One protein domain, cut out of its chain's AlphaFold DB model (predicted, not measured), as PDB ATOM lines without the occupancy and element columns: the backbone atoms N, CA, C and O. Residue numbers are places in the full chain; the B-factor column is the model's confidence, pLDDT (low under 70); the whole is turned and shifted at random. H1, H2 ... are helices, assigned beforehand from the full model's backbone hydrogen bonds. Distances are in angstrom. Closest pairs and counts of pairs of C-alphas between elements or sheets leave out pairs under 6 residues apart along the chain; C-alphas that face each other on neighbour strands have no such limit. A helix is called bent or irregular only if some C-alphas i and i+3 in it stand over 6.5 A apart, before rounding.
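This is residues 287 to 296 and 303 to 379 of the 801 residues of an uncharacterized protein of Penicillium steckii (UniProt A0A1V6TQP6). A rounded helical body: H1 runs alongside the long H2 on one side, H3 and H4 open as a V from their first residues on the other, and H5 lies across the end where H2 begins and H4 ends. The printed part has 87 residues, with five named helices, H1 to H5 in chain order, and no named strand; the class is all helix. It is compact, with a radius of gyration of the C-alphas of 12.0 A and spans of 28 by 28 by 24 A.

Find C-alpha 287 at (44.395, -24.667, -0.271); there H1 begins, residues 287 to 294. H2, residues 305 to 322, runs 26.6 A, with a kink of 31 degrees near residue 316; it is irregular, C-alphas 319 and 322 being 7.1 A apart. H3 is residues 333 to 342, 14.5 A, and H4 residues 351 to 363, 18.7 A. H5, residues 365 to 374, is irregular, C-alphas 366 and 369 being 8.8 A apart; it ends at C-alpha 374, (45.644, -40.228, 27.859).

Start at the hubs, H2 and H4, which only just touch, with 3 pairs of C-alphas within 8 A; the closest are those of Phe 312 and Tyr 362, 6.4 A. H2 touches H5 at a steep tilt of 66 degrees, closest at C-alphas 309 and 365, 6.2 A. H3 touches H4 at a steep tilt of 48 degrees, the same way, closest at C-alphas 333 and 351, 5.5 A. H1 and H2 only just touch, with 3 pairs within 8 A, closest at C-alphas 292 and 311, 6.4 A; they run opposite ways at a shallow tilt of 9 degrees. H4 and H5 only just touch, with 3 pairs, closest at C-alphas 361 and 371, 6.7 A. H1 and H3 are near each other; H3 and H5 are apart. Every O i to N i+4 pair is within hydrogen-bond range in H1, H3 and H4, against 12 of 14 in H2 and 4 of 6 in H5.

The two farthest C-alphas, 287 and 374, are 32.2 A apart. Residues 297 to 302 are not printed; C-alphas 296 and 303 are 8.0 A apart across the cut. Of the links printed whole, none is long. Look for pLDDT under 70 at residues 293 to 296, 303 to 305, 308 and 320 to 324.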
ATOM      1  N   ASP A 287      44.235 -23.607   0.737       74.69
ATOM      2  CA  ASP A 287      44.395 -24.667  -0.271       74.69
ATOM      3  C   ASP A 287      45.113 -25.894   0.295       74.69
ATOM      4  O   ASP A 287      44.699 -27.025   0.064       74.69
ATOM      5  N   SER A 288      46.163 -25.692   1.101       72.50
ATOM      6  CA  SER A 288      46.856 -26.788   1.786       72.50
ATOM      7  C   SER A 288      45.940 -27.499   2.767       72.50
ATOM      8  O   SER A 288      45.971 -28.724   2.848       72.50
ATOM      9  N   LEU A 289      45.129 -26.739   3.504       72.88
ATOM     10  CA  LEU A 289      44.134 -27.309   4.394       72.88
ATOM     11  C   LEU A 289      43.048 -28.029   3.589       72.88
ATOM     12  O   LEU A 289      42.683 -29.135   3.948       72.88
ATOM     13  N   SER A 290      42.573 -27.449   2.488       74.44
ATOM     14  CA  SER A 290      41.560 -28.065   1.629       74.44
ATOM     15  C   SER A 290      42.066 -29.346   0.976       74.44
ATOM     16  O   SER A 290      41.303 -30.292   0.903       74.44
ATOM     17  N   HIS A 291      43.344 -29.428   0.597       76.81
ATOM     18  CA  HIS A 291      43.972 -30.648   0.083       76.81
ATOM     19  C   HIS A 291      44.146 -31.719   1.168       76.81
ATOM     20  O   HIS A 291      43.991 -32.907   0.900       76.81
ATOM     21  N   ILE A 292      44.477 -31.320   2.404       71.50
ATOM     22  CA  ILE A 292      44.439 -32.252   3.539       71.50
ATOM     23  C   ILE A 292      42.996 -32.741   3.702       71.50
ATOM     24  O   ILE A 292      42.772 -33.932   3.782       71.50
ATOM     25  N   LEU A 293      42.010 -31.842   3.674       65.69
ATOM     26  CA  LEU A 293      40.601 -32.145   3.931       65.69
ATOM     27  C   LEU A 293      39.876 -32.880   2.791       65.69
ATOM     28  O   LEU A 293      38.932 -33.612   3.073       65.69
ATOM     29  N   SER A 294      40.276 -32.711   1.530       65.31
ATOM     30  CA  SER A 294      39.610 -33.302   0.360       65.31
ATOM     31  C   SER A 294      39.772 -34.817   0.299       65.31
ATOM     32  O   SER A 294      38.916 -35.486  -0.262       65.31
ATOM     33  N   GLY A 295      40.814 -35.364   0.934       59.72
ATOM     34  CA  GLY A 295      40.954 -36.808   1.146       59.72
ATOM     35  C   GLY A 295      39.968 -37.395   2.166       59.72
ATOM     36  O   GLY A 295      39.944 -38.606   2.337       59.72
ATOM     37  N   PHE A 296      39.165 -36.558   2.841       62.19
ATOM     38  CA  PHE A 296      38.311 -36.943   3.974       62.19
ATOM     39  C   PHE A 296      36.842 -36.488   3.825       62.19
ATOM     40  O   PHE A 296      36.102 -36.478   4.808       62.19
ATOM     41  N   MET A 303      37.014 -41.038  11.274       59.53
ATOM     42  CA  MET A 303      38.356 -41.210  10.711       59.53
ATOM     43  C   MET A 303      39.039 -42.381  11.413       59.53
ATOM     44  O   MET A 303      39.120 -42.392  12.651       59.53
ATOM     45  N   ASP A 304      39.504 -43.360  10.643       66.94
ATOM     46  CA  ASP A 304      40.233 -44.481  11.217       66.94
ATOM     47  C   ASP A 304      41.570 -43.980  11.823       66.94
ATOM     48  O   ASP A 304      42.014 -42.838  11.631       66.94
ATOM     49  N   VAL A 305      42.229 -44.819  12.627       66.56
ATOM     50  CA  VAL A 305      43.506 -44.450  13.269       66.56
ATOM     51  C   VAL A 305      44.592 -44.124  12.233       66.56
ATOM     52  O   VAL A 305      45.445 -43.275  12.492       66.56
ATOM     53  N   ARG A 306      44.568 -44.768  11.066       72.19
ATOM     54  CA  ARG A 306      45.536 -44.582   9.980       72.19
ATOM     55  C   ARG A 306      45.327 -43.231   9.285       72.19
ATOM     56  O   ARG A 306      46.298 -42.511   9.079       72.19
ATOM     57  N   GLU A 307      44.086 -42.846   9.020       72.62
ATOM     58  CA  GLU A 307      43.680 -41.560   8.447       72.62
ATOM     59  C   GLU A 307      44.016 -40.396   9.381       72.62
ATOM     60  O   GLU A 307      44.558 -39.380   8.942       72.62
ATOM     61  N   CYS A 308      43.767 -40.556  10.687       67.69
ATOM     62  CA  CYS A 308      44.167 -39.554  11.676       67.69
ATOM     63  C   CYS A 308      45.684 -39.340  11.675       67.69
ATOM     64  O   CYS A 308      46.145 -38.196  11.698       67.69
ATOM     65  N   ARG A 309      46.456 -40.435  11.619       74.62
ATOM     66  CA  ARG A 309      47.923 -40.381  11.569       74.62
ATOM     67  C   ARG A 309      48.421 -39.699  10.299       74.62
ATOM     68  O   ARG A 309      49.330 -38.881  10.385       74.62
ATOM     69  N   GLU A 310      47.816 -39.978   9.149       77.38
ATOM     70  CA  GLU A 310      48.249 -39.401   7.873       77.38
ATOM     71  C   GLU A 310      47.916 -37.906   7.756       77.38
ATOM     72  O   GLU A 310      48.747 -37.111   7.305       77.38
ATOM     73  N   ALA A 311      46.749 -37.487   8.259       76.31
ATOM     74  CA  ALA A 311      46.379 -36.077   8.351       76.31
ATOM     75  C   ALA A 311      47.345 -35.290   9.254       76.31
ATOM     76  O   ALA A 311      47.817 -34.216   8.874       76.31
ATOM     77  N   PHE A 312      47.684 -35.836  10.428       78.81
ATOM     78  CA  PHE A 312      48.657 -35.223  11.335       78.81
ATOM     79  C   PHE A 312      50.082 -35.247  10.776       78.81
ATOM     80  O   PHE A 312      50.785 -34.253  10.923       78.81
ATOM     81  N   ARG A 313      50.507 -36.320  10.096       80.00
ATOM     82  CA  ARG A 313      51.821 -36.401   9.435       80.00
ATOM     83  C   ARG A 313      51.951 -35.352   8.335       80.00
ATOM     84  O   ARG A 313      52.943 -34.633   8.299       80.00
ATOM     85  N   THR A 314      50.934 -35.207   7.487       78.19
ATOM     86  CA  THR A 314      50.917 -34.200   6.413       78.19
ATOM     87  C   THR A 314      50.932 -32.778   6.974       78.19
ATOM     88  O   THR A 314      51.641 -31.904   6.472       78.19
ATOM     89  N   PHE A 315      50.167 -32.542   8.040       78.50
ATOM     90  CA  PHE A 315      50.149 -31.273   8.759       78.50
ATOM     91  C   PHE A 315      51.504 -30.960   9.394       78.50
ATOM     92  O   PHE A 315      52.067 -29.893   9.150       78.50
ATOM     93  N   GLY A 316      52.071 -31.907  10.137       74.25
ATOM     94  CA  GLY A 316      53.354 -31.724  10.788       74.25
ATOM     95  C   GLY A 316      54.498 -31.563   9.802       74.25
ATOM     96  O   GLY A 316      55.292 -30.658   9.970       74.25
ATOM     97  N   GLN A 317      54.540 -32.295   8.690       75.81
ATOM     98  CA  GLN A 317      55.551 -32.066   7.648       75.81
ATOM     99  C   GLN A 317      55.522 -30.644   7.067       75.81
ATOM    100  O   GLN A 317      56.540 -30.177   6.563       75.81
ATOM    101  N   LYS A 318      54.377 -29.949   7.101       73.62
ATOM    102  CA  LYS A 318      54.272 -28.555   6.645       73.62
ATOM    103  C   LYS A 318      54.610 -27.542   7.740       73.62
ATOM    104  O   LYS A 318      55.135 -26.483   7.419       73.62
ATOM    105  N   VAL A 319      54.339 -27.869   9.003       71.00
ATOM    106  CA  VAL A 319      54.576 -26.985  10.157       71.00
ATOM    107  C   VAL A 319      55.995 -27.164  10.737       71.00
ATOM    108  O   VAL A 319      56.687 -26.175  10.945       71.00
ATOM    109  N   TYR A 320      56.485 -28.402  10.880       69.06
ATOM    110  CA  TYR A 320      57.811 -28.771  11.418       69.06
ATOM    111  C   TYR A 320      58.975 -28.618  10.434       69.06
ATOM    112  O   TYR A 320      60.124 -28.812  10.815       69.06
ATOM    113  N   ARG A 321      58.744 -28.260   9.163       59.41
ATOM    114  CA  ARG A 321      59.850 -28.095   8.194       59.41
ATOM    115  C   ARG A 321      60.893 -27.056   8.629       59.41
ATOM    116  O   ARG A 321      62.001 -27.105   8.113       59.41
ATOM    117  N   ASN A 322      60.543 -26.157   9.555       56.34
ATOM    118  CA  ASN A 322      61.400 -25.065  10.016       56.34
ATOM    119  C   ASN A 322      61.453 -24.891  11.556       56.34
ATOM    120  O   ASN A 322      62.053 -23.918  12.008       56.34
ATOM    121  N   GLN A 323      60.816 -25.762  12.357       57.03
ATOM    122  CA  GLN A 323      60.735 -25.643  13.827       57.03
ATOM    123  C   GLN A 323      60.579 -27.015  14.510       57.03
ATOM    124  O   GLN A 323      59.920 -27.894  13.963       57.03
ATOM    125  N   ASP A 324      61.120 -27.162  15.728       68.69
ATOM    126  CA  ASP A 324      61.075 -28.401  16.534       68.69
ATOM    127  C   ASP A 324      59.774 -28.579  17.348       68.69
ATOM    128  O   ASP A 324      59.604 -29.590  18.028       68.69
ATOM    129  N   GLN A 325      58.848 -27.612  17.298       70.88
ATOM    130  CA  GLN A 325      57.579 -27.610  18.042       70.88
ATOM    131  C   GLN A 325      56.486 -26.834  17.287       70.88
ATOM    132  O   GLN A 325      56.788 -25.884  16.564       70.88
ATOM    133  N   ILE A 326      55.212 -27.183  17.493       70.75
ATOM    134  CA  ILE A 326      54.073 -26.367  17.045       70.75
ATOM    135  C   ILE A 326      53.780 -25.306  18.107       70.75
ATOM    136  O   ILE A 326      52.998 -25.527  19.034       70.75
ATOM    137  N   ASP A 327      54.386 -24.128  17.971       73.69
ATOM    138  CA  ASP A 327      54.028 -22.985  18.808       73.69
ATOM    139  C   ASP A 327      52.825 -22.198  18.246       73.69
ATOM    140  O   ASP A 327      52.280 -22.473  17.170       73.69
ATOM    141  N   ALA A 328      52.342 -21.229  19.026       74.00
ATOM    142  CA  ALA A 328      51.208 -20.396  18.632       74.00
ATOM    143  C   ALA A 328      51.515 -19.492  17.424       74.00
ATOM    144  O   ALA A 328      50.577 -19.002  16.793       74.00
ATOM    145  N   ASP A 329      52.791 -19.294  17.092       77.00
ATOM    146  CA  ASP A 329      53.241 -18.437  16.000       77.00
ATOM    147  C   ASP A 329      53.338 -19.227  14.680       77.00
ATOM    148  O   ASP A 329      53.149 -18.664  13.599       77.00
ATOM    149  N   ALA A 330      53.502 -20.553  14.753       77.06
ATOM    150  CA  ALA A 330      53.539 -21.463  13.608       77.06
ATOM    151  C   ALA A 330      52.179 -21.635  12.897       77.06
ATOM    152  O   ALA A 330      52.110 -21.872  11.683       77.06
ATOM    153  N   ILE A 331      51.069 -21.509  13.634       85.25
ATOM    154  CA  ILE A 331      49.706 -21.704  13.122       85.25
ATOM    155  C   ILE A 331      48.755 -20.622  13.623       85.25
ATOM    156  O   ILE A 331      48.616 -20.405  14.822       85.25
ATOM    157  N   CYS A 332      48.000 -19.984  12.724       89.12
ATOM    158  CA  CYS A 332      47.050 -18.962  13.155       89.12
ATOM    159  C   CYS A 332      45.860 -19.559  13.941       89.12
ATOM    160  O   CYS A 332      45.525 -20.748  13.857       89.12
ATOM    161  N   SER A 333      45.162 -18.708  14.696       89.69
ATOM    162  CA  SER A 333      43.994 -19.107  15.497       89.69
ATOM    163  C   SER A 333      42.883 -19.773  14.668       89.69
ATOM    164  O   SER A 333      42.197 -20.676  15.154       89.69
ATOM    165  N   ASP A 334      42.716 -19.371  13.407       87.69
ATOM    166  CA  ASP A 334      41.677 -19.914  12.532       87.69
ATOM    167  C   ASP A 334      42.038 -21.307  12.017       87.69
ATOM    168  O   ASP A 334      41.214 -22.219  12.121       87.69
ATOM    169  N   HIS A 335      43.270 -21.515  11.548       88.62
ATOM    170  CA  HIS A 335      43.737 -22.833  11.114       88.62
ATOM    171  C   HIS A 335      43.833 -23.823  12.271       88.62
ATOM    172  O   HIS A 335      43.344 -24.940  12.125       88.62
ATOM    173  N   SER A 336      44.332 -23.413  13.444       89.88
ATOM    174  CA  SER A 336      44.349 -24.285  14.633       89.88
ATOM    175  C   SER A 336      42.940 -24.718  15.036       89.88
ATOM    176  O   SER A 336      42.698 -25.877  15.359       89.88
ATOM    177  N   ARG A 337      41.957 -23.816  14.948       89.69
ATOM    178  CA  ARG A 337      40.549 -24.124  15.219       89.69
ATOM    179  C   ARG A 337      39.937 -25.058  14.171       89.69
ATOM    180  O   ARG A 337      39.217 -25.979  14.557       89.69
ATOM    181  N   LYS A 338      40.202 -24.841  12.875       86.56
ATOM    182  CA  LYS A 338      39.754 -25.738  11.793       86.56
ATOM    183  C   LYS A 338      40.343 -27.144  11.978       86.56
ATOM    184  O   LYS A 338      39.602 -28.120  11.903       86.56
ATOM    185  N   PHE A 339      41.628 -27.236  12.314       85.56
ATOM    186  CA  PHE A 339      42.328 -28.500  12.527       85.56
ATOM    187  C   PHE A 339      41.832 -29.232  13.787       85.56
ATOM    188  O   PHE A 339      41.433 -30.388  13.707       85.56
ATOM    189  N   CYS A 340      41.687 -28.545  14.926       89.19
ATOM    190  CA  CYS A 340      41.057 -29.121  16.121       89.19
ATOM    191  C   CYS A 340      39.630 -29.639  15.851       89.19
ATOM    192  O   CYS A 340      39.234 -30.671  16.388       89.19
ATOM    193  N   ASN A 341      38.837 -28.953  15.017       84.00
ATOM    194  CA  ASN A 341      37.493 -29.417  14.653       84.00
ATOM    195  C   ASN A 341      37.509 -30.722  13.837       84.00
ATOM    196  O   ASN A 341      36.593 -31.531  14.016       84.00
ATOM    197  N   LEU A 342      38.520 -30.935  12.986       82.00
ATOM    198  CA  LEU A 342      38.695 -32.167  12.207       82.00
ATOM    199  C   LEU A 342      38.795 -33.381  13.140       82.00
ATOM    200  O   LEU A 342      38.014 -34.321  13.022       82.00
ATOM    201  N   PHE A 343      39.633 -33.277  14.171       81.12
ATOM    202  CA  PHE A 343      39.827 -34.321  15.187       81.12
ATOM    203  C   PHE A 343      38.783 -34.306  16.306       81.12
ATOM    204  O   PHE A 343      38.961 -34.955  17.332       81.12
ATOM    205  N   LYS A 344      37.687 -33.554  16.139       86.19
ATOM    206  CA  LYS A 344      36.619 -33.399  17.139       86.19
ATOM    207  C   LYS A 344      37.116 -32.885  18.494       86.19
ATOM    208  O   LYS A 344      36.488 -33.154  19.506       86.19
ATOM    209  N   MET A 345      38.186 -32.103  18.549       91.06
ATOM    210  CA  MET A 345      38.679 -31.514  19.795       91.06
ATOM    211  C   MET A 345      37.821 -30.320  20.248       91.06
ATOM    212  O   MET A 345      37.141 -29.646  19.456       91.06
ATOM    213  N   PHE A 346      37.831 -30.023  21.546       87.31
ATOM    214  CA  PHE A 346      37.262 -28.779  22.064       87.31
ATOM    215  C   PHE A 346      38.057 -27.578  21.543       87.31
ATOM    216  O   PHE A 346      39.276 -27.515  21.667       87.31
ATOM    217  N   THR A 347      37.358 -26.608  20.952       91.19
ATOM    218  CA  THR A 347      37.977 -25.389  20.409       91.19
ATOM    219  C   THR A 347      37.763 -24.165  21.292       91.19
ATOM    220  O   THR A 347      38.409 -23.147  21.047       91.19
ATOM    221  N   ASN A 348      36.912 -24.263  22.320       87.94
ATOM    222  CA  ASN A 348      36.603 -23.185  23.263       87.94
ATOM    223  C   ASN A 348      37.685 -23.036  24.351       87.94
ATOM    224  O   ASN A 348      37.411 -23.117  25.541       87.94
ATOM    225  N   ILE A 349      38.930 -22.910  23.907       90.75
ATOM    226  CA  ILE A 349      40.136 -22.734  24.723       90.75
ATOM    227  C   ILE A 349      41.010 -21.657  24.072       90.75
ATOM    228  O   ILE A 349      40.714 -21.196  22.962       90.75
ATOM    229  N   SER A 350      42.080 -21.226  24.737       94.12
ATOM    230  CA  SER A 350      42.985 -20.228  24.158       94.12
ATOM    231  C   SER A 350      43.669 -20.757  22.884       94.12
ATOM    232  O   SER A 350      43.808 -21.963  22.683       94.12
ATOM    233  N   HIS A 351      44.090 -19.858  21.990       92.69
ATOM    234  CA  HIS A 351      44.827 -20.242  20.777       92.69
ATOM    235  C   HIS A 351      46.149 -20.942  21.109       92.69
ATOM    236  O   HIS A 351      46.414 -22.004  20.551       92.69
ATOM    237  N   LYS A 352      46.896 -20.420  22.089       91.50
ATOM    238  CA  LYS A 352      48.123 -21.042  22.603       91.50
ATOM    239  C   LYS A 352      47.883 -22.472  23.086       91.50
ATOM    240  O   LYS A 352      48.660 -23.363  22.776       91.50
ATOM    241  N   GLU A 353      46.772 -22.708  23.779       91.31
ATOM    242  CA  GLU A 353      46.438 -24.050  24.255       91.31
ATOM    243  C   GLU A 353      45.965 -24.985  23.136       91.31
ATOM    244  O   GLU A 353      46.234 -26.180  23.185       91.31
ATOM    245  N   ARG A 354      45.310 -24.473  22.083       93.75
ATOM    246  CA  ARG A 354      45.054 -25.287  20.882       93.75
ATOM    247  C   ARG A 354      46.359 -25.742  20.229       93.75
ATOM    248  O   ARG A 354      46.441 -26.908  19.865       93.75
ATOM    249  N   ALA A 355      47.336 -24.847  20.082       89.75
ATOM    250  CA  ALA A 355      48.637 -25.178  19.495       89.75
ATOM    251  C   ALA A 355      49.375 -26.244  20.327       89.75
ATOM    252  O   ALA A 355      49.716 -27.289  19.785       89.75
ATOM    253  N   ASP A 356      49.469 -26.058  21.650       91.56
ATOM    254  CA  ASP A 356      50.080 -27.028  22.581       91.56
ATOM    255  C   ASP A 356      49.411 -28.416  22.533       91.56
ATOM    256  O   ASP A 356      50.083 -29.446  22.514       91.56
ATOM    257  N   ARG A 357      48.075 -28.474  22.465       93.81
ATOM    258  CA  ARG A 357      47.369 -29.761  22.336       93.81
ATOM    259  C   ARG A 357      47.665 -30.447  21.003       93.81
ATOM    260  O   ARG A 357      47.775 -31.669  20.974       93.81
ATOM    261  N   LEU A 358      47.762 -29.690  19.909       90.94
ATOM    262  CA  LEU A 358      48.102 -30.241  18.595       90.94
ATOM    263  C   LEU A 358      49.544 -30.758  18.555       90.94
ATOM    264  O   LEU A 358      49.760 -31.835  18.008       90.94
ATOM    265  N   ASP A 359      50.485 -30.050  19.183       89.94
ATOM    266  CA  ASP A 359      51.881 -30.475  19.343       89.94
ATOM    267  C   ASP A 359      51.974 -31.815  20.092       89.94
ATOM    268  O   ASP A 359      52.494 -32.799  19.571       89.94
ATOM    269  N   LYS A 360      51.330 -31.922  21.262       91.12
ATOM    270  CA  LYS A 360      51.319 -33.158  22.070       91.12
ATOM    271  C   LYS A 360      50.693 -34.351  21.351       91.12
ATOM    272  O   LYS A 360      51.140 -35.482  21.538       91.12
ATOM    273  N   LEU A 361      49.650 -34.116  20.553       89.25
ATOM    274  CA  LEU A 361      49.043 -35.159  19.724       89.25
ATOM    275  C   LEU A 361      49.962 -35.575  18.573       89.25
ATOM    276  O   LEU A 361      50.019 -36.762  18.253       89.25
ATOM    277  N   TYR A 362      50.694 -34.627  17.987       87.12
ATOM    278  CA  TYR A 362      51.675 -34.905  16.947       87.12
ATOM    279  C   TYR A 362      52.867 -35.718  17.483       87.12
ATOM    280  O   TYR A 362      53.218 -36.745  16.906       87.12
ATOM    281  N   CYS A 363      53.442 -35.341  18.628       85.88
ATOM    282  CA  CYS A 363      54.535 -36.096  19.255       85.88
ATOM    283  C   CYS A 363      54.137 -37.535  19.632       85.88
ATOM    284  O   CYS A 363      54.986 -38.418  19.685       85.88
ATOM    285  N   GLY A 364      52.849 -37.783  19.889       86.62
ATOM    286  CA  GLY A 364      52.302 -39.102  20.216       86.62
ATOM    287  C   GLY A 364      51.743 -39.887  19.023       86.62
ATOM    288  O   GLY A 364      50.943 -40.803  19.228       86.62
ATOM    289  N   LEU A 365      52.105 -39.531  17.784       83.31
ATOM    290  CA  LEU A 365      51.546 -40.147  16.572       83.31
ATOM    291  C   LEU A 365      51.813 -41.646  16.444       83.31
ATOM    292  O   LEU A 365      50.968 -42.369  15.907       83.31
ATOM    293  N   ASP A 366      52.967 -42.118  16.908       81.81
ATOM    294  CA  ASP A 366      53.328 -43.537  16.825       81.81
ATOM    295  C   ASP A 366      52.540 -44.406  17.808       81.81
ATOM    296  O   ASP A 366      52.299 -45.580  17.536       81.81
ATOM    297  N   SER A 367      52.015 -43.792  18.869       85.69
ATOM    298  CA  SER A 367      51.162 -44.401  19.890       85.69
ATOM    299  C   SER A 367      49.786 -43.724  19.961       85.69
ATOM    300  O   SER A 367      49.253 -43.446  21.036       85.69
ATOM    301  N   TRP A 368      49.169 -43.447  18.803       81.75
ATOM    302  CA  TRP A 368      47.940 -42.640  18.714       81.75
ATOM    303  C   TRP A 368      46.809 -43.094  19.652       81.75
ATOM    304  O   TRP A 368      46.157 -42.257  20.273       81.75
ATOM    305  N   LYS A 369      46.573 -44.410  19.784       76.88
ATOM    306  CA  LYS A 369      45.522 -44.955  20.665       76.88
ATOM    307  C   LYS A 369      45.768 -44.591  22.134       76.88
ATOM    308  O   LYS A 369      44.865 -44.084  22.795       76.88
ATOM    309  N   GLU A 370      46.991 -44.788  22.616       83.06
ATOM    310  CA  GLU A 370      47.398 -44.480  23.992       83.06
ATOM    311  C   GLU A 370      47.416 -42.973  24.245       83.06
ATOM    312  O   GLU A 370      46.899 -42.506  25.259       83.06
ATOM    313  N   THR A 371      47.947 -42.198  23.296       83.88
ATOM    314  CA  THR A 371      47.990 -40.733  23.358       83.88
ATOM    315  C   THR A 371      46.578 -40.144  23.401       83.88
ATOM    316  O   THR A 371      46.280 -39.291  24.238       83.88
ATOM    317  N   ARG A 372      45.661 -40.640  22.563       83.56
ATOM    318  CA  ARG A 372      44.256 -40.215  22.564       83.56
ATOM    319  C   ARG A 372      43.534 -40.614  23.848       83.56
ATOM    320  O   ARG A 372      42.762 -39.811  24.364       83.56
ATOM    321  N   ALA A 373      43.783 -41.815  24.375       81.44
ATOM    322  CA  ALA A 373      43.210 -42.260  25.647       81.44
ATOM    323  C   ALA A 373      43.693 -41.387  26.818       81.44
ATOM    324  O   ALA A 373      42.880 -40.904  27.611       81.44
ATOM    325  N   ARG A 374      45.003 -41.107  26.868       89.88
ATOM    326  CA  ARG A 374      45.644 -40.228  27.859       89.88
ATOM    327  C   ARG A 374      45.045 -38.822  27.857       89.88
ATOM    328  O   ARG A 374      44.872 -38.233  28.920       89.88
ATOM    329  N   TYR A 375      44.691 -38.307  26.682       92.12
ATOM    330  CA  TYR A 375      44.121 -36.971  26.502       92.12
ATOM    331  C   TYR A 375      42.636 -36.982  26.121       92.12
ATOM    332  O   TYR A 375      42.154 -36.073  25.444       92.12
ATOM    333  N   SER A 376      41.889 -37.995  26.566       86.06
ATOM    334  CA  SER A 376      40.475 -38.196  26.212       86.06
ATOM    335  C   SER A 376      39.592 -36.965  26.466       86.06
ATOM    336  O   SER A 376      38.694 -36.677  25.678       86.06
ATOM    337  N   THR A 377      39.900 -36.169  27.492       88.62
ATOM    338  CA  THR A 377      39.187 -34.927  27.846       88.62
ATOM    339  C   THR A 377      39.339 -33.793  26.825       88.62
ATOM    340  O   THR A 377      38.565 -32.836  26.847       88.62
ATOM    341  N   TRP A 378      40.314 -33.860  25.912       93.06
ATOM    342  CA  TRP A 378      40.488 -32.855  24.855       93.06
ATOM    343  C   TRP A 378      39.516 -33.042  23.696       93.06
ATOM    344  O   TRP A 378      39.296 -32.103  22.922       93.06
ATOM    345  N   PHE A 379      38.932 -34.232  23.586       88.44
ATOM    346  CA  PHE A 379      38.041 -34.623  22.512       88.44
ATOM    347  C   PHE A 379      36.592 -34.439  22.942       88.44
ATOM    348  O   PHE A 379      36.189 -34.773  24.053       88.44
TER     349      PHE A 379